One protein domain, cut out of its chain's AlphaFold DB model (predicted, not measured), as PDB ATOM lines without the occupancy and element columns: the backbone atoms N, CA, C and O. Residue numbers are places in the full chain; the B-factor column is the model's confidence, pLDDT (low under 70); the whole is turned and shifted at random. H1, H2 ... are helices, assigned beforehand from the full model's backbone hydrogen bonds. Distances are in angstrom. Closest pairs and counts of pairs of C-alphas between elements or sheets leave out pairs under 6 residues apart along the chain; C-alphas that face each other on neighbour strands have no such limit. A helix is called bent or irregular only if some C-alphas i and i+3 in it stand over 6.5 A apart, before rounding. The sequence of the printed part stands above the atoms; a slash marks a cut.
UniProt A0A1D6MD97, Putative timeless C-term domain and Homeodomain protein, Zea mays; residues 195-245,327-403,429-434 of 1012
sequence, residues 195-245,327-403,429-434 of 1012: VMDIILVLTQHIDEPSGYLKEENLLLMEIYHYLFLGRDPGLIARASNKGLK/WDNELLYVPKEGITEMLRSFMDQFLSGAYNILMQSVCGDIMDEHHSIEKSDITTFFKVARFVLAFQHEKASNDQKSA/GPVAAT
ATOM      1  N   VAL A 195     513.396 342.205 576.521       95.25
ATOM      2  CA  VAL A 195     513.185 343.551 575.949       95.25
ATOM      3  C   VAL A 195     513.993 343.730 574.664       95.25
ATOM      4  O   VAL A 195     513.531 344.352 573.709       95.25
ATOM      5  N   MET A 196     515.197 343.156 574.634       94.44
ATOM      6  CA  MET A 196     516.090 343.176 573.475       94.44
ATOM      7  C   MET A 196     515.482 342.439 572.271       94.44
ATOM      8  O   MET A 196     515.543 342.952 571.154       94.44
ATOM      9  N   ASP A 197     514.838 341.290 572.491       94.06
ATOM     10  CA  ASP A 197     514.167 340.523 571.435       94.06
ATOM     11  C   ASP A 197     512.894 341.228 570.943       94.06
ATOM     12  O   ASP A 197     512.632 341.260 569.743       94.06
ATOM     13  N   ILE A 198     512.145 341.885 571.837       94.25
ATOM     14  CA  ILE A 198     510.988 342.719 571.462       94.25
ATOM     15  C   ILE A 198     511.429 343.899 570.582       94.25
ATOM     16  O   ILE A 198     510.820 344.146 569.541       94.25
ATOM     17  N   ILE A 199     512.511 344.599 570.946       95.12
ATOM     18  CA  ILE A 199     513.102 345.664 570.114       95.12
ATOM     19  C   ILE A 199     513.512 345.105 568.744       95.12
ATOM     20  O   ILE A 199     513.227 345.727 567.717       95.12
ATOM     21  N   LEU A 200     514.138 343.924 568.706       94.38
ATOM     22  CA  LEU A 200     514.554 343.265 567.469       94.38
ATOM     23  C   LEU A 200     513.360 342.926 566.559       94.38
ATOM     24  O   LEU A 200     513.419 343.223 565.368       94.38
ATOM     25  N   VAL A 201     512.284 342.345 567.105       92.44
ATOM     26  CA  VAL A 201     511.055 342.015 566.360       92.44
ATOM     27  C   VAL A 201     510.384 343.284 565.838       92.44
ATOM     28  O   VAL A 201     510.155 343.394 564.638       92.44
ATOM     29  N   LEU A 202     510.162 344.293 566.686       92.69
ATOM     30  CA  LEU A 202     509.575 345.572 566.258       92.69
ATOM     31  C   LEU A 202     510.399 346.251 565.149       92.69
ATOM     32  O   LEU A 202     509.831 346.859 564.249       92.69
ATOM     33  N   THR A 203     511.727 346.079 565.156       92.88
ATOM     34  CA  THR A 203     512.612 346.576 564.088       92.88
ATOM     35  C   THR A 203     512.431 345.822 562.759       92.88
ATOM     36  O   THR A 203     512.628 346.405 561.696       92.88
ATOM     37  N   GLN A 204     512.043 344.543 562.781       91.56
ATOM     38  CA  GLN A 204     511.758 343.762 561.565       91.56
ATOM     39  C   GLN A 204     510.394 344.110 560.946       91.56
ATOM     40  O   GLN A 204     510.228 343.973 559.738       91.56
ATOM     41  N   HIS A 205     509.442 344.605 561.745       88.81
ATOM     42  CA  HIS A 205     508.100 345.004 561.296       88.81
ATOM     43  C   HIS A 205     507.980 346.494 560.894       88.81
ATOM     44  O   HIS A 205     506.873 346.984 560.688       88.81
ATOM     45  N   ILE A 206     509.092 347.226 560.734       87.25
ATOM     46  CA  ILE A 206     509.084 348.639 560.285       87.25
ATOM     47  C   ILE A 206     508.436 348.807 558.900       87.25
ATOM     48  O   ILE A 206     507.721 349.783 558.677       87.25
ATOM     49  N   ASP A 207     508.651 347.851 557.993       80.19
ATOM     50  CA  ASP A 207     508.106 347.869 556.626       80.19
ATOM     51  C   ASP A 207     506.686 347.254 556.536       80.19
ATOM     52  O   ASP A 207     506.225 346.875 555.456       80.19
ATOM     53  N   GLU A 208     505.970 347.117 557.661       79.19
ATOM     54  CA  GLU A 208     504.597 346.601 557.672       79.19
ATOM     55  C   GLU A 208     503.623 347.557 556.938       79.19
ATOM     56  O   GLU A 208     503.660 348.771 557.169       79.19
ATOM     57  N   PRO A 209     502.665 347.046 556.131       68.00
ATOM     58  CA  PRO A 209     501.644 347.864 555.463       68.00
ATOM     59  C   PRO A 209     500.758 348.736 556.371       68.00
ATOM     60  O   PRO A 209     499.995 349.550 555.854       68.00
ATOM     61  N   SER A 210     500.819 348.565 557.698       72.12
ATOM     62  CA  SER A 210     500.123 349.408 558.678       72.12
ATOM     63  C   SER A 210     500.731 350.811 558.801       72.12
ATOM     64  O   SER A 210     500.037 351.745 559.195       72.12
ATOM     65  N   GLY A 211     502.020 350.976 558.474       78.75
ATOM     66  CA  GLY A 211     502.754 352.243 558.526       78.75
ATOM     67  C   GLY A 211     503.115 352.751 559.930       78.75
ATOM     68  O   GLY A 211     504.119 353.448 560.061       78.75
ATOM     69  N   TYR A 212     502.373 352.379 560.981       83.12
ATOM     70  CA  TYR A 212     502.561 352.899 562.347       83.12
ATOM     71  C   TYR A 212     503.989 352.723 562.887       83.12
ATOM     72  O   TYR A 212     504.547 353.639 563.485       83.12
ATOM     73  N   LEU A 213     504.613 351.560 562.659       83.12
ATOM     74  CA  LEU A 213     505.980 351.297 563.126       83.12
ATOM     75  C   LEU A 213     507.057 352.041 562.319       83.12
ATOM     76  O   LEU A 213     508.183 352.165 562.804       83.12
ATOM     77  N   LYS A 214     506.731 352.593 561.140       84.31
ATOM     78  CA  LYS A 214     507.672 353.437 560.393       84.31
ATOM     79  C   LYS A 214     507.910 354.772 561.101       84.31
ATOM     80  O   LYS A 214     509.051 355.222 561.143       84.31
ATOM     81  N   GLU A 215     506.885 355.365 561.720       82.56
ATOM     82  CA  GLU A 215     507.030 356.620 562.483       82.56
ATOM     83  C   GLU A 215     508.011 356.480 563.669       82.56
ATOM     84  O   GLU A 215     508.658 357.449 564.063       82.56
ATOM     85  N   GLU A 216     508.199 355.259 564.183       87.00
ATOM     86  CA  GLU A 216     509.127 354.942 565.277       87.00
ATOM     87  C   GLU A 216     510.560 354.614 564.821       87.00
ATOM     88  O   GLU A 216     511.408 354.283 565.658       87.00
ATOM     89  N   ASN A 217     510.880 354.700 563.522       90.62
ATOM     90  CA  ASN A 217     512.207 354.324 563.022       90.62
ATOM     91  C   ASN A 217     513.336 355.167 563.664       90.62
ATOM     92  O   ASN A 217     514.381 354.618 564.024       90.62
ATOM     93  N   LEU A 218     513.098 356.455 563.940       92.12
ATOM     94  CA  LEU A 218     514.020 357.333 564.673       92.12
ATOM     95  C   LEU A 218     514.143 356.957 566.164       92.12
ATOM     96  O   LEU A 218     515.250 356.972 566.706       92.12
ATOM     97  N   LEU A 219     513.045 356.559 566.821       93.75
ATOM     98  CA  LEU A 219     513.068 356.121 568.224       93.75
ATOM     99  C   LEU A 219     513.874 354.823 568.384       93.75
ATOM    100  O   LEU A 219     514.699 354.701 569.294       93.75
ATOM    101  N   LEU A 220     513.688 353.873 567.465       94.81
ATOM    102  CA  LEU A 220     514.481 352.646 567.404       94.81
ATOM    103  C   LEU A 220     515.960 352.965 567.130       94.81
ATOM    104  O   LEU A 220     516.830 352.465 567.843       94.81
ATOM    105  N   MET A 221     516.265 353.856 566.179       94.31
ATOM    106  CA  MET A 221     517.635 354.320 565.910       94.31
ATOM    107  C   MET A 221     518.333 354.917 567.139       94.31
ATOM    108  O   MET A 221     519.515 354.644 567.362       94.31
ATOM    109  N   GLU A 222     517.629 355.700 567.957       94.56
ATOM    110  CA  GLU A 222     518.166 356.192 569.226       94.56
ATOM    111  C   GLU A 222     518.416 355.068 570.236       94.56
ATOM    112  O   GLU A 222     519.465 355.056 570.882       94.56
ATOM    113  N   ILE A 223     517.499 354.103 570.365       95.81
ATOM    114  CA  ILE A 223     517.682 352.935 571.239       95.81
ATOM    115  C   ILE A 223     518.959 352.178 570.843       95.81
ATOM    116  O   ILE A 223     519.816 351.949 571.699       95.81
ATOM    117  N   TYR A 224     519.158 351.890 569.552       95.19
ATOM    118  CA  TYR A 224     520.408 351.305 569.053       95.19
ATOM    119  C   TYR A 224     521.622 352.215 569.306       95.19
ATOM    120  O   TYR A 224     522.678 351.723 569.706       95.19
ATOM    121  N   HIS A 225     521.500 353.543 569.163       93.88
ATOM    122  CA  HIS A 225     522.600 354.454 569.488       93.88
ATOM    123  C   HIS A 225     523.024 354.348 570.955       93.88
ATOM    124  O   HIS A 225     524.218 354.179 571.222       93.88
ATOM    125  N   TYR A 226     522.085 354.408 571.900       92.38
ATOM    126  CA  TYR A 226     522.402 354.322 573.325       92.38
ATOM    127  C   TYR A 226     522.851 352.910 573.742       92.38
ATOM    128  O   TYR A 226     523.708 352.790 574.617       92.38
ATOM    129  N   LEU A 227     522.386 351.843 573.079       91.44
ATOM    130  CA  LEU A 227     522.906 350.479 573.268       91.44
ATOM    131  C   LEU A 227     524.378 350.320 572.839       91.44
ATOM    132  O   LEU A 227     525.075 349.451 573.371       91.44
ATOM    133  N   PHE A 228     524.871 351.140 571.908       88.69
ATOM    134  CA  PHE A 228     526.238 351.050 571.371       88.69
ATOM    135  C   PHE A 228     527.192 352.149 571.877       88.69
ATOM    136  O   PHE A 228     528.411 352.026 571.736       88.69
ATOM    137  N   LEU A 229     526.668 353.212 572.493       87.31
ATOM    138  CA  LEU A 229     527.446 354.336 573.011       87.31
ATOM    139  C   LEU A 229     528.488 353.885 574.062       87.31
ATOM    140  O   LEU A 229     528.205 353.088 574.954       87.31
ATOM    141  N   GLY A 230     529.724 354.383 573.935       77.19
ATOM    142  CA  GLY A 230     530.828 354.119 574.874       77.19
ATOM    143  C   GLY A 230     531.478 352.726 574.802       77.19
ATOM    144  O   GLY A 230     532.351 352.432 575.622       77.19
ATOM    145  N   ARG A 231     531.085 351.872 573.847       84.62
ATOM    146  CA  ARG A 231     531.535 350.470 573.726       84.62
ATOM    147  C   ARG A 231     532.491 350.269 572.545       84.62
ATOM    148  O   ARG A 231     532.320 350.884 571.498       84.62
ATOM    149  N   ASP A 232     533.473 349.374 572.689       83.94
ATOM    150  CA  ASP A 232     534.360 348.977 571.582       83.94
ATOM    151  C   ASP A 232     533.756 347.790 570.793       83.94
ATOM    152  O   ASP A 232     533.727 346.667 571.317       83.94
ATOM    153  N   PRO A 233     533.320 347.975 569.529       86.31
ATOM    154  CA  PRO A 233     532.819 346.875 568.701       86.31
ATOM    155  C   PRO A 233     533.888 345.797 568.450       86.31
ATOM    156  O   PRO A 233     533.557 344.624 568.268       86.31
ATOM    157  N   GLY A 234     535.174 346.158 568.502       82.81
ATOM    158  CA  GLY A 234     536.303 345.242 568.372       82.81
ATOM    159  C   GLY A 234     536.502 344.307 569.569       82.81
ATOM    160  O   GLY A 234     537.145 343.269 569.403       82.81
ATOM    161  N   LEU A 235     535.950 344.618 570.749       83.00
ATOM    162  CA  LEU A 235     535.902 343.687 571.887       83.00
ATOM    163  C   LEU A 235     534.708 342.735 571.768       83.00
ATOM    164  O   LEU A 235     534.880 341.524 571.905       83.00
ATOM    165  N   ILE A 236     533.525 343.255 571.422       85.94
ATOM    166  CA  ILE A 236     532.300 342.450 571.268       85.94
ATOM    167  C   ILE A 236     532.475 341.411 570.143       85.94
ATOM    168  O   ILE A 236     532.164 340.236 570.327       85.94
ATOM    169  N   ALA A 237     533.104 341.785 569.021       85.00
ATOM    170  CA  ALA A 237     533.445 340.859 567.932       85.00
ATOM    171  C   ALA A 237     534.502 339.787 568.301       85.00
ATOM    172  O   ALA A 237     534.738 338.854 567.523       85.00
ATOM    173  N   ARG A 238     535.167 339.905 569.462       79.69
ATOM    174  CA  ARG A 238     536.188 338.962 569.964       79.69
ATOM    175  C   ARG A 238     535.712 338.088 571.123       79.69
ATOM    176  O   ARG A 238     536.280 337.011 571.293       79.69
ATOM    177  N   ALA A 239     534.684 338.496 571.871       74.88
ATOM    178  CA  ALA A 239     534.020 337.628 572.846       74.88
ATOM    179  C   ALA A 239     533.546 336.353 572.134       74.88
ATOM    180  O   ALA A 239     532.883 336.425 571.099       74.88
ATOM    181  N   SER A 240     533.976 335.185 572.608       58.38
ATOM    182  CA  SER A 240     533.798 333.922 571.889       58.38
ATOM    183  C   SER A 240     532.695 333.098 572.532       58.38
ATOM    184  O   SER A 240     532.694 332.931 573.747       58.38
ATOM    185  N   ASN A 241     531.834 332.474 571.721       53.78
ATOM    186  CA  ASN A 241     530.830 331.506 572.181       53.78
ATOM    187  C   ASN A 241     531.469 330.163 572.613       53.78
ATOM    188  O   ASN A 241     530.986 329.081 572.276       53.78
ATOM    189  N   LYS A 242     532.572 330.210 573.371       45.09
ATOM    190  CA  LYS A 242     533.105 329.053 574.085       45.09
ATOM    191  C   LYS A 242     532.169 328.719 575.241       45.09
ATOM    192  O   LYS A 242     531.953 329.521 576.153       45.09
ATOM    193  N   GLY A 243     531.608 327.513 575.181       40.88
ATOM    194  CA  GLY A 243     530.635 327.033 576.153       40.88
ATOM    195  C   GLY A 243     531.163 327.045 577.589       40.88
ATOM    196  O   GLY A 243     532.350 326.839 577.844       40.88
ATOM    197  N   LEU A 244     530.235 327.228 578.529       43.22
ATOM    198  CA  LEU A 244     530.431 327.452 579.971       43.22
ATOM    199  C   LEU A 244     531.431 326.512 580.689       43.22
ATOM    200  O   LEU A 244     531.927 326.847 581.760       43.22
ATOM    201  N   LYS A 245     531.745 325.341 580.119       41.06
ATOM    202  CA  LYS A 245     532.596 324.304 580.732       41.06
ATOM    203  C   LYS A 245     534.110 324.551 580.617       41.06
ATOM    204  O   LYS A 245     534.845 324.000 581.428       41.06
ATOM    205  N   TRP A 327     540.231 366.513 573.291       49.84
ATOM    206  CA  TRP A 327     540.492 365.114 573.622       49.84
ATOM    207  C   TRP A 327     539.324 364.246 573.170       49.84
ATOM    208  O   TRP A 327     538.180 364.699 573.128       49.84
ATOM    209  N   ASP A 328     539.632 362.995 572.857       54.38
ATOM    210  CA  ASP A 328     538.644 361.992 572.485       54.38
ATOM    211  C   ASP A 328     537.766 361.712 573.726       54.38
ATOM    212  O   ASP A 328     538.254 361.214 574.742       54.38
ATOM    213  N   ASN A 329     536.491 362.118 573.691       46.84
ATOM    214  CA  ASN A 329     535.594 362.091 574.861       46.84
ATOM    215  C   ASN A 329     535.025 360.691 575.176       46.84
ATOM    216  O   ASN A 329     534.414 360.497 576.228       46.84
ATOM    217  N   GLU A 330     535.206 359.730 574.272       47.69
ATOM    218  CA  GLU A 330     534.715 358.359 574.403       47.69
ATOM    219  C   GLU A 330     535.623 357.562 575.351       47.69
ATOM    220  O   GLU A 330     536.597 356.921 574.956       47.69
ATOM    221  N   LEU A 331     535.292 357.620 576.645       49.03
ATOM    222  CA  LEU A 331     535.828 356.706 577.652       49.03
ATOM    223  C   LEU A 331     535.321 355.291 577.353       49.03
ATOM    224  O   LEU A 331     534.238 354.920 577.795       49.03
ATOM    225  N   LEU A 332     536.115 354.519 576.605       54.31
ATOM    226  CA  LEU A 332     535.835 353.114 576.312       54.31
ATOM    227  C   LEU A 332     535.706 352.321 577.618       54.31
ATOM    228  O   LEU A 332     536.697 352.072 578.311       54.31
ATOM    229  N   TYR A 333     534.476 351.933 577.943       63.03
ATOM    230  CA  TYR A 333     534.181 351.014 579.033       63.03
ATOM    231  C   TYR A 333     534.188 349.578 578.502       63.03
ATOM    232  O   TYR A 333     533.766 349.314 577.375       63.03
ATOM    233  N   VAL A 334     534.674 348.648 579.324       62.00
ATOM    234  CA  VAL A 334     534.631 347.209 579.048       62.00
ATOM    235  C   VAL A 334     533.534 346.619 579.938       62.00
ATOM    236  O   VAL A 334     533.736 346.579 581.154       62.00
ATOM    237  N   PRO A 335     532.379 346.207 579.380       65.81
ATOM    238  CA  PRO A 335     531.316 345.555 580.146       65.81
ATOM    239  C   PRO A 335     531.773 344.226 580.753       65.81
ATOM    240  O   PRO A 335     532.798 343.667 580.350       65.81
ATOM    241  N   LYS A 336     530.966 343.654 581.657       71.88
ATOM    242  CA  LYS A 336     531.134 342.244 582.069       71.88
ATOM    243  C   LYS A 336     531.252 341.325 580.838       71.88
ATOM    244  O   LYS A 336     530.545 341.509 579.845       71.88
ATOM    245  N   GLU A 337     532.061 340.272 580.934       70.25
ATOM    246  CA  GLU A 337     532.265 339.305 579.839       70.25
ATOM    247  C   GLU A 337     530.939 338.667 579.382       70.25
ATOM    248  O   GLU A 337     530.635 338.679 578.192       70.25
ATOM    249  N   GLY A 338     530.076 338.242 580.314       78.31
ATOM    250  CA  GLY A 338     528.746 337.701 579.985       78.31
ATOM    251  C   GLY A 338     527.809 338.696 579.280       78.31
ATOM    252  O   GLY A 338     527.081 338.312 578.371       78.31
ATOM    253  N   ILE A 339     527.871 339.990 579.618       83.31
ATOM    254  CA  ILE A 339     527.112 341.038 578.907       83.31
ATOM    255  C   ILE A 339     527.682 341.244 577.499       83.31
ATOM    256  O   ILE A 339     526.933 341.445 576.548       83.31
ATOM    257  N   THR A 340     529.003 341.136 577.347       83.50
ATOM    258  CA  THR A 340     529.689 341.226 576.050       83.50
ATOM    259  C   THR A 340     529.308 340.056 575.128       83.50
ATOM    260  O   THR A 340     529.146 340.253 573.926       83.50
ATOM    261  N   GLU A 341     529.086 338.858 575.678       85.12
ATOM    262  CA  GLU A 341     528.566 337.695 574.942       85.12
ATOM    263  C   GLU A 341     527.088 337.849 574.546       85.12
ATOM    264  O   GLU A 341     526.747 337.613 573.387       85.12
ATOM    265  N   MET A 342     526.218 338.305 575.459       88.44
ATOM    266  CA  MET A 342     524.811 338.596 575.131       88.44
ATOM    267  C   MET A 342     524.704 339.673 574.042       88.44
ATOM    268  O   MET A 342     523.977 339.499 573.065       88.44
ATOM    269  N   LEU A 343     525.510 340.738 574.138       89.69
ATOM    270  CA  LEU A 343     525.624 341.768 573.102       89.69
ATOM    271  C   LEU A 343     526.138 341.218 571.769       89.69
ATOM    272  O   LEU A 343     525.675 341.671 570.726       89.69
ATOM    273  N   ARG A 344     527.056 340.243 571.765       90.44
ATOM    274  CA  ARG A 344     527.474 339.581 570.521       90.44
ATOM    275  C   ARG A 344     526.321 338.799 569.892       90.44
ATOM    276  O   ARG A 344     526.091 338.954 568.697       90.44
ATOM    277  N   SER A 345     525.601 338.000 570.680       90.94
ATOM    278  CA  SER A 345     524.445 337.233 570.192       90.94
ATOM    279  C   SER A 345     523.375 338.157 569.602       90.94
ATOM    280  O   SER A 345     522.914 337.931 568.487       90.94
ATOM    281  N   PHE A 346     523.066 339.250 570.302       93.25
ATOM    282  CA  PHE A 346     522.152 340.290 569.831       93.25
ATOM    283  C   PHE A 346     522.637 340.960 568.540       93.25
ATOM    284  O   PHE A 346     521.863 341.118 567.604       93.25
ATOM    285  N   MET A 347     523.923 341.316 568.442       93.12
ATOM    286  CA  MET A 347     524.502 341.891 567.221       93.12
ATOM    287  C   MET A 347     524.438 340.926 566.032       93.12
ATOM    288  O   MET A 347     524.154 341.356 564.916       93.12
ATOM    289  N   ASP A 348     524.675 339.631 566.258       91.31
ATOM    290  CA  ASP A 348     524.592 338.602 565.221       91.31
ATOM    291  C   ASP A 348     523.133 338.389 564.745       91.31
ATOM    292  O   ASP A 348     522.905 338.223 563.547       91.31
ATOM    293  N   GLN A 349     522.139 338.491 565.640       92.50
ATOM    294  CA  GLN A 349     520.707 338.478 565.298       92.50
ATOM    295  C   GLN A 349     520.253 339.770 564.593       92.50
ATOM    296  O   GLN A 349     519.598 339.705 563.556       92.50
ATOM    297  N   PHE A 350     520.636 340.944 565.101       94.19
ATOM    298  CA  PHE A 350     520.321 342.254 564.518       94.19
ATOM    299  C   PHE A 350     520.817 342.368 563.071       94.19
ATOM    300  O   PHE A 350     520.086 342.814 562.186       94.19
ATOM    301  N   LEU A 351     522.025 341.862 562.809       92.06
ATOM    302  CA  LEU A 351     522.608 341.753 561.473       92.06
ATOM    303  C   LEU A 351     521.916 340.731 560.552       92.06
ATOM    304  O   LEU A 351     522.020 340.860 559.335       92.06
ATOM    305  N   SER A 352     521.214 339.727 561.086       88.50
ATOM    306  CA  SER A 352     520.556 338.695 560.266       88.50
ATOM    307  C   SER A 352     519.268 339.152 559.563       88.50
ATOM    308  O   SER A 352     518.808 338.459 558.659       88.50
ATOM    309  N   GLY A 353     518.717 340.325 559.905       84.81
ATOM    310  CA  GLY A 353     517.564 340.896 559.191       84.81
ATOM    311  C   GLY A 353     517.243 342.350 559.549       84.81
ATOM    312  O   GLY A 353     517.184 343.207 558.668       84.81
ATOM    313  N   ALA A 354     517.098 342.644 560.843       91.31
ATOM    314  CA  ALA A 354     516.608 343.932 561.345       91.31
ATOM    315  C   ALA A 354     517.446 345.157 560.916       91.31
ATOM    316  O   ALA A 354     516.881 346.200 560.591       91.31
ATOM    317  N   TYR A 355     518.780 345.045 560.882       94.69
ATOM    318  CA  TYR A 355     519.668 346.161 560.527       94.69
ATOM    319  C   TYR A 355     519.399 346.708 559.121       94.69
ATOM    320  O   TYR A 355     519.317 347.920 558.942       94.69
ATOM    321  N   ASN A 356     519.254 345.833 558.120       93.00
ATOM    322  CA  ASN A 356     519.074 346.274 556.736       93.00
ATOM    323  C   ASN A 356     517.734 347.006 556.544       93.00
ATOM    324  O   ASN A 356     517.717 348.033 555.871       93.00
ATOM    325  N   ILE A 357     516.659 346.523 557.180       92.56
ATOM    326  CA  ILE A 357     515.317 347.135 557.169       92.56
ATOM    327  C   ILE A 357     515.364 348.539 557.791       92.56
ATOM    328  O   ILE A 357     515.075 349.536 557.128       92.56
ATOM    329  N   LEU A 358     515.838 348.638 559.039       94.06
ATOM    330  CA  LEU A 358     515.948 349.904 559.771       94.06
ATOM    331  C   LEU A 358     516.778 350.946 559.009       94.06
ATOM    332  O   LEU A 358     516.377 352.103 558.888       94.06
ATOM    333  N   MET A 359     517.931 350.530 558.479       94.12
ATOM    334  CA  MET A 359     518.827 351.425 557.749       94.12
ATOM    335  C   MET A 359     518.237 351.863 556.407       94.12
ATOM    336  O   MET A 359     518.456 353.007 556.031       94.12
ATOM    337  N   GLN A 360     517.480 351.015 555.699       92.06
ATOM    338  CA  GLN A 360     516.801 351.397 554.450       92.06
ATOM    339  C   GLN A 360     515.656 352.380 554.704       92.06
ATOM    340  O   GLN A 360     515.601 353.412 554.037       92.06
ATOM    341  N   SER A 361     514.808 352.110 555.700       91.56
ATOM    342  CA  SER A 361     513.692 352.982 556.094       91.56
ATOM    343  C   SER A 361     514.175 354.402 556.430       91.56
ATOM    344  O   SER A 361     513.761 355.372 555.796       91.56
ATOM    345  N   VAL A 362     515.157 354.517 557.334       91.06
ATOM    346  CA  VAL A 362     515.719 355.813 557.753       91.06
ATOM    347  C   VAL A 362     516.552 356.468 556.643       91.06
ATOM    348  O   VAL A 362     516.549 357.691 556.515       91.06
ATOM    349  N   CYS A 363     517.236 355.690 555.793       89.56
ATOM    350  CA  CYS A 363     517.930 356.218 554.613       89.56
ATOM    351  C   CYS A 363     516.953 356.858 553.616       89.56
ATOM    352  O   CYS A 363     517.259 357.929 553.094       89.56
ATOM    353  N   GLY A 364     515.789 356.243 553.382       87.06
ATOM    354  CA  GLY A 364     514.735 356.797 552.529       87.06
ATOM    355  C   GLY A 364     514.245 358.148 553.045       87.06
ATOM    356  O   GLY A 364     514.329 359.143 552.332       87.06
ATOM    357  N   ASP A 365     513.863 358.220 554.321       88.19
ATOM    358  CA  ASP A 365     513.366 359.468 554.916       88.19
ATOM    359  C   ASP A 365     514.441 360.584 554.917       88.19
ATOM    360  O   ASP A 365     514.130 361.763 554.725       88.19
ATOM    361  N   ILE A 366     515.725 360.218 555.061       88.81
ATOM    362  CA  ILE A 366     516.891 361.118 554.948       88.81
ATOM    363  C   ILE A 366     517.105 361.647 553.514       88.81
ATOM    364  O   ILE A 366     517.615 362.769 553.364       88.81
ATOM    365  N   MET A 367     516.762 360.855 552.488       86.38
ATOM    366  CA  MET A 367     516.847 361.210 551.060       86.38
ATOM    367  C   MET A 367     515.667 362.071 550.604       86.38
ATOM    368  O   MET A 367     515.880 363.031 549.868       86.38
ATOM    369  N   ASP A 368     514.462 361.772 551.090       86.12
ATOM    370  CA  ASP A 368     513.235 362.539 550.830       86.12
ATOM    371  C   ASP A 368     513.182 363.871 551.619       86.12
ATOM    372  O   ASP A 368     512.203 364.613 551.540       86.12
ATOM    373  N   GLU A 369     514.238 364.171 552.388       82.56
ATOM    374  CA  GLU A 369     514.384 365.322 553.292       82.56
ATOM    375  C   GLU A 369     513.170 365.504 554.221       82.56
ATOM    376  O   GLU A 369     512.643 366.608 554.397       82.56
ATOM    377  N   HIS A 370     512.710 364.395 554.815       79.38
ATOM    378  CA  HIS A 370     511.468 364.373 555.574       79.38
ATOM    379  C   HIS A 370     511.488 365.349 556.760       79.38
ATOM    380  O   HIS A 370     512.425 365.401 557.558       79.38
ATOM    381  N   HIS A 371     510.398 366.108 556.898       77.94
ATOM    382  CA  HIS A 371     510.282 367.273 557.781       77.94
ATOM    383  C   HIS A 371     510.438 367.000 559.291       77.94
ATOM    384  O   HIS A 371     510.504 367.951 560.069       77.94
ATOM    385  N   SER A 372     510.473 365.730 559.707       76.81
ATOM    386  CA  SER A 372     510.721 365.302 561.088       76.81
ATOM    387  C   SER A 372     512.204 365.133 561.439       76.81
ATOM    388  O   SER A 372     512.510 364.957 562.613       76.81
ATOM    389  N   ILE A 373     513.115 365.150 560.459       86.00
ATOM    390  CA  ILE A 373     514.524 364.786 560.662       86.00
ATOM    391  C   ILE A 373     515.362 365.994 561.076       86.00
ATOM    392  O   ILE A 373     515.525 366.962 560.328       86.00
ATOM    393  N   GLU A 374     515.998 365.897 562.239       87.00
ATOM    394  CA  GLU A 374     516.976 366.866 562.704       87.00
ATOM    395  C   GLU A 374     518.422 366.497 562.320       87.00
ATOM    396  O   GLU A 374     518.783 365.367 561.980       87.00
ATOM    397  N   LYS A 375     519.326 367.475 562.460       84.31
ATOM    398  CA  LYS A 375     520.784 367.263 562.327       84.31
ATOM    399  C   LYS A 375     521.332 366.337 563.426       84.31
ATOM    400  O   LYS A 375     522.329 365.640 563.219       84.31
ATOM    401  N   SER A 376     520.637 366.311 564.562       86.69
ATOM    402  CA  SER A 376     520.738 365.339 565.652       86.69
ATOM    403  C   SER A 376     520.698 363.904 565.113       86.69
ATOM    404  O   SER A 376     521.617 363.115 565.344       86.69
ATOM    405  N   ASP A 377     519.684 363.603 564.306       90.62
ATOM    406  CA  ASP A 377     519.304 362.240 563.936       90.62
ATOM    407  C   ASP A 377     520.216 361.690 562.847       90.62
ATOM    408  O   ASP A 377     520.679 360.558 562.939       90.62
ATOM    409  N   ILE A 378     520.604 362.535 561.888       91.12
ATOM    410  CA  ILE A 378     521.644 362.231 560.892       91.12
ATOM    411  C   ILE A 378     522.969 361.862 561.592       91.12
ATOM    412  O   ILE A 378     523.683 360.950 561.168       91.12
ATOM    413  N   THR A 379     523.291 362.521 562.711       92.00
ATOM    414  CA  THR A 379     524.491 362.215 563.509       92.00
ATOM    415  C   THR A 379     524.355 360.894 564.268       92.00
ATOM    416  O   THR A 379     525.303 360.107 564.313       92.00
ATOM    417  N   THR A 380     523.191 360.639 564.866       92.50
ATOM    418  CA  THR A 380     522.830 359.366 565.512       92.50
ATOM    419  C   THR A 380     522.926 358.206 564.514       92.50
ATOM    420  O   THR A 380     523.610 357.215 564.778       92.50
ATOM    421  N   PHE A 381     522.359 358.385 563.322       94.81
ATOM    422  CA  PHE A 381     522.395 357.453 562.202       94.81
ATOM    423  C   PHE A 381     523.823 357.103 561.772       94.81
ATOM    424  O   PHE A 381     524.201 355.928 561.784       94.81
ATOM    425  N   PHE A 382     524.670 358.106 561.511       95.00
ATOM    426  CA  PHE A 382     526.065 357.857 561.134       95.00
ATOM    427  C   PHE A 382     526.874 357.127 562.221       95.00
ATOM    428  O   PHE A 382     527.744 356.317 561.893       95.00
ATOM    429  N   LYS A 383     526.590 357.354 563.513       93.19
ATOM    430  CA  LYS A 383     527.251 356.628 564.613       93.19
ATOM    431  C   LYS A 383     526.831 355.160 564.695       93.19
ATOM    432  O   LYS A 383     527.701 354.310 564.885       93.19
ATOM    433  N   VAL A 384     525.538 354.852 564.554       95.12
ATOM    434  CA  VAL A 384     525.052 353.459 564.569       95.12
ATOM    435  C   VAL A 384     525.626 352.697 563.375       95.12
ATOM    436  O   VAL A 384     526.237 351.645 563.569       95.12
ATOM    437  N   ALA A 385     525.561 353.269 562.168       95.44
ATOM    438  CA  ALA A 385     526.169 352.678 560.976       95.44
ATOM    439  C   ALA A 385     527.692 352.462 561.135       95.44
ATOM    440  O   ALA A 385     528.200 351.385 560.812       95.44
ATOM    441  N   ARG A 386     528.433 353.429 561.712       94.31
ATOM    442  CA  ARG A 386     529.871 353.278 562.030       94.31
ATOM    443  C   ARG A 386     530.117 352.074 562.937       94.31
ATOM    444  O   ARG A 386     531.022 351.290 562.660       94.31
ATOM    445  N   PHE A 387     529.359 351.952 564.026       93.88
ATOM    446  CA  PHE A 387     529.548 350.895 565.021       93.88
ATOM    447  C   PHE A 387     529.290 349.505 564.431       93.88
ATOM    448  O   PHE A 387     530.110 348.601 564.600       93.88
ATOM    449  N   VAL A 388     528.188 349.345 563.690       94.31
ATOM    450  CA  VAL A 388     527.798 348.055 563.104       94.31
ATOM    451  C   VAL A 388     528.776 347.623 562.003       94.31
ATOM    452  O   VAL A 388     529.226 346.474 562.008       94.31
ATOM    453  N   LEU A 389     529.205 348.542 561.125       93.25
ATOM    454  CA  LEU A 389     530.250 348.259 560.131       93.25
ATOM    455  C   LEU A 389     531.590 347.892 560.786       93.25
ATOM    456  O   LEU A 389     532.248 346.950 560.341       93.25
ATOM    457  N   ALA A 390     531.989 348.575 561.865       91.88
ATOM    458  CA  ALA A 390     533.216 348.259 562.597       91.88
ATOM    459  C   ALA A 390     533.165 346.871 563.270       91.88
ATOM    460  O   ALA A 390     534.158 346.135 563.233       91.88
ATOM    461  N   PHE A 391     532.012 346.486 563.833       92.56
ATOM    462  CA  PHE A 391     531.776 345.148 564.386       92.56
ATOM    463  C   PHE A 391     531.881 344.068 563.302       92.56
ATOM    464  O   PHE A 391     532.680 343.140 563.445       92.56
ATOM    465  N   GLN A 392     531.148 344.215 562.192       91.12
ATOM    466  CA  GLN A 392     531.158 343.247 561.089       91.12
ATOM    467  C   GLN A 392     532.556 343.130 560.445       91.12
ATOM    468  O   GLN A 392     533.006 342.022 560.146       91.12
ATOM    469  N   HIS A 393     533.293 344.240 560.310       90.31
ATOM    470  CA  HIS A 393     534.674 344.240 559.820       90.31
ATOM    471  C   HIS A 393     535.636 343.472 560.750       90.31
ATOM    472  O   HIS A 393     536.407 342.633 560.277       90.31
ATOM    473  N   GLU A 394     535.630 343.713 562.070       88.12
ATOM    474  CA  GLU A 394     536.502 342.951 562.983       88.12
ATOM    475  C   GLU A 394     536.042 341.488 563.145       88.12
ATOM    476  O   GLU A 394     536.912 340.624 563.255       88.12
ATOM    477  N   LYS A 395     534.736 341.182 563.053       87.81
ATOM    478  CA  LYS A 395     534.189 339.809 562.986       87.81
ATOM    479  C   LYS A 395     534.758 339.046 561.784       87.81
ATOM    480  O   LYS A 395     535.557 338.131 561.983       87.81
ATOM    481  N   ALA A 396     534.508 339.507 560.556       85.94
ATOM    482  CA  ALA A 396     535.030 338.878 559.337       85.94
ATOM    483  C   ALA A 396     536.577 338.817 559.305       85.94
ATOM    484  O   ALA A 396     537.179 337.852 558.823       85.94
ATOM    485  N   SER A 397     537.254 339.817 559.882       84.62
ATOM    486  CA  SER A 397     538.713 339.814 560.068       84.62
ATOM    487  C   SER A 397     539.191 338.755 561.073       84.62
ATOM    488  O   SER A 397     540.299 338.234 560.926       84.62
ATOM    489  N   ASN A 398     538.403 338.415 562.097       81.50
ATOM    490  CA  ASN A 398     538.702 337.344 563.052       81.50
ATOM    491  C   ASN A 398     538.427 335.958 562.462       81.50
ATOM    492  O   ASN A 398     539.265 335.067 562.613       81.50
ATOM    493  N   ASP A 399     537.338 335.798 561.717       78.19
ATOM    494  CA  ASP A 399     536.978 334.526 561.087       78.19
ATOM    495  C   ASP A 399     538.049 334.096 560.062       78.19
ATOM    496  O   ASP A 399     538.493 332.944 560.069       78.19
ATOM    497  N   GLN A 400     538.626 335.044 559.303       70.25
ATOM    498  CA  GLN A 400     539.807 334.784 558.459       70.25
ATOM    499  C   GLN A 400     541.033 334.283 559.258       70.25
ATOM    500  O   GLN A 400     541.814 333.478 558.741       70.25
ATOM    501  N   LYS A 401     541.252 334.763 560.492       67.50
ATOM    502  CA  LYS A 401     542.375 334.310 561.344       67.50
ATOM    503  C   LYS A 401     542.127 332.885 561.840       67.50
ATOM    504  O   LYS A 401     543.061 332.089 561.839       67.50
ATOM    505  N   SER A 402     540.881 332.572 562.204       60.81
ATOM    506  CA  SER A 402     540.452 331.237 562.636       60.81
ATOM    507  C   SER A 402     540.637 330.202 561.521       60.81
ATOM    508  O   SER A 402     541.340 329.208 561.708       60.81
ATOM    509  N   ALA A 403     540.133 330.490 560.313       56.28
ATOM    510  CA  ALA A 403     540.258 329.608 559.150       56.28
ATOM    511  C   ALA A 403     541.721 329.292 558.777       56.28
ATOM    512  O   ALA A 403     542.033 328.179 558.361       56.28
ATOM    513  N   GLY A 429     526.563 341.200 552.961       85.00
ATOM    514  CA  GLY A 429     525.116 340.919 552.950       85.00
ATOM    515  C   GLY A 429     524.368 341.427 554.200       85.00
ATOM    516  O   GLY A 429     523.419 342.204 554.065       85.00
ATOM    517  N   PRO A 430     524.842 341.109 555.422       87.50
ATOM    518  CA  PRO A 430     524.268 341.610 556.676       87.50
ATOM    519  C   PRO A 430     524.320 343.136 556.875       87.50
ATOM    520  O   PRO A 430     523.688 343.655 557.788       87.50
ATOM    521  N   VAL A 431     525.087 343.865 556.054       90.94
ATOM    522  CA  VAL A 431     525.283 345.325 556.145       90.94
ATOM    523  C   VAL A 431     525.035 346.060 554.816       90.94
ATOM    524  O   VAL A 431     525.449 347.214 554.648       90.94
ATOM    525  N   ALA A 432     524.357 345.405 553.868       89.25
ATOM    526  CA  ALA A 432     524.188 345.865 552.490       89.25
ATOM    527  C   ALA A 432     523.486 347.229 552.389       89.25
ATOM    528  O   ALA A 432     523.873 348.051 551.558       89.25
ATOM    529  N   ALA A 433     522.534 347.512 553.286       88.25
ATOM    530  CA  ALA A 433     521.841 348.800 553.383       88.25
ATOM    531  C   ALA A 433     522.777 350.001 553.619       88.25
ATOM    532  O   ALA A 433     522.434 351.128 553.281       88.25
ATOM    533  N   THR A 434     523.968 349.767 554.178       91.06
ATOM    534  CA  THR A 434     524.976 350.810 554.445       91.06
ATOM    535  C   THR A 434     526.208 350.728 553.541       91.06
ATOM    536  O   THR A 434     527.191 351.428 553.775       91.06
TER     537      THR A 434
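AT A GLANCE: This is residues 195 to 245, 327 to 403 and 429 to 434 of the 1012 residues of the protein "Putative timeless C-term domain and Homeodomain protein" of Zea mays (UniProt A0A1D6MD97). What does the model look like? It is a compact, mostly crossed cluster of helices along one long helix: H7 makes one side, H3, H4 and H8 pack on it, and H6 lies beside H8 and packs on the first residues of H3. H1 packs on the first part of H6, away from H7, and H5 makes a corner with H6. What is it made of? The printed part has 134 residues with eight named helices, H1 to H8 along the chain, and no named strand: all helix. The radius of gyration of the C-alphas is 15.7 A, and the spans are 50 by 39 by 28 A.

HOW THE PARTS SIT: What does the first helix meet? H1, residues 195 to 204, touches residues 354 to 358 of H6, residues 354 to 367, at a steep tilt of 56 degrees; the closest C-alphas, Gln 204 and Ala 354, are 4.9 A apart. H2, residues 212 to 215, is close to H1 but not clearly touching, C-alphas 202 and 213 being 7.5 A apart. What follows? H3, residues 217 to 228, touches H7, residues 375 to 403, at a steep tilt of 53 degrees, closest at C-alphas 225 and 384, 5.6 A. H4, residues 233 to 236, touches H7, closest at C-alphas 233 and 391, 4.8 A, and H5, residues 337 to 352, closest at C-alphas 236 and 340, 5.6 A. Where is the last helix? H8, residues 429 to 434, touches H6 at a shallow tilt of 17 degrees, the same way, closest at C-alphas 356 and 433, 5.0 A. How do the backbones run? Every O i to N i+4 pair is within hydrogen-bond range in H1, H3, H5 and H6, 24 of 25 in H7 and 0 of 2 in H8, where 2 of 3 O i to N i+3 pairs are; H2 and H4 are too short for an i+4 pair. H8 is irregular, with C-alphas 430 and 433 8.3 A apart.

IN THESE COORDINATES: Where are the anchor points? H1 begins at C-alpha 195 (513.185, 343.551, 575.949), and H8 ends at C-alpha 434 (524.976, 350.810, 554.445). How long are the longer helices? From first to last C-alpha H7 measures 42.5 A, H5 22.8 A, H6 20.1 A, H3 16.7 A and H1 14.5 A.

THE WHOLE: How large is it? The two C-alphas farthest apart, Lys 245 and His 371, are 53.6 A apart. Where is it cut? Residues 246 to 326 and 404 to 428 are not printed, with C-alpha gaps of 42.2 A and 19.9 A; of the links printed whole, none is long. Where is confidence low? Residues 209, 240 to 245, 327 to 335 and 401 to 403 are under 70.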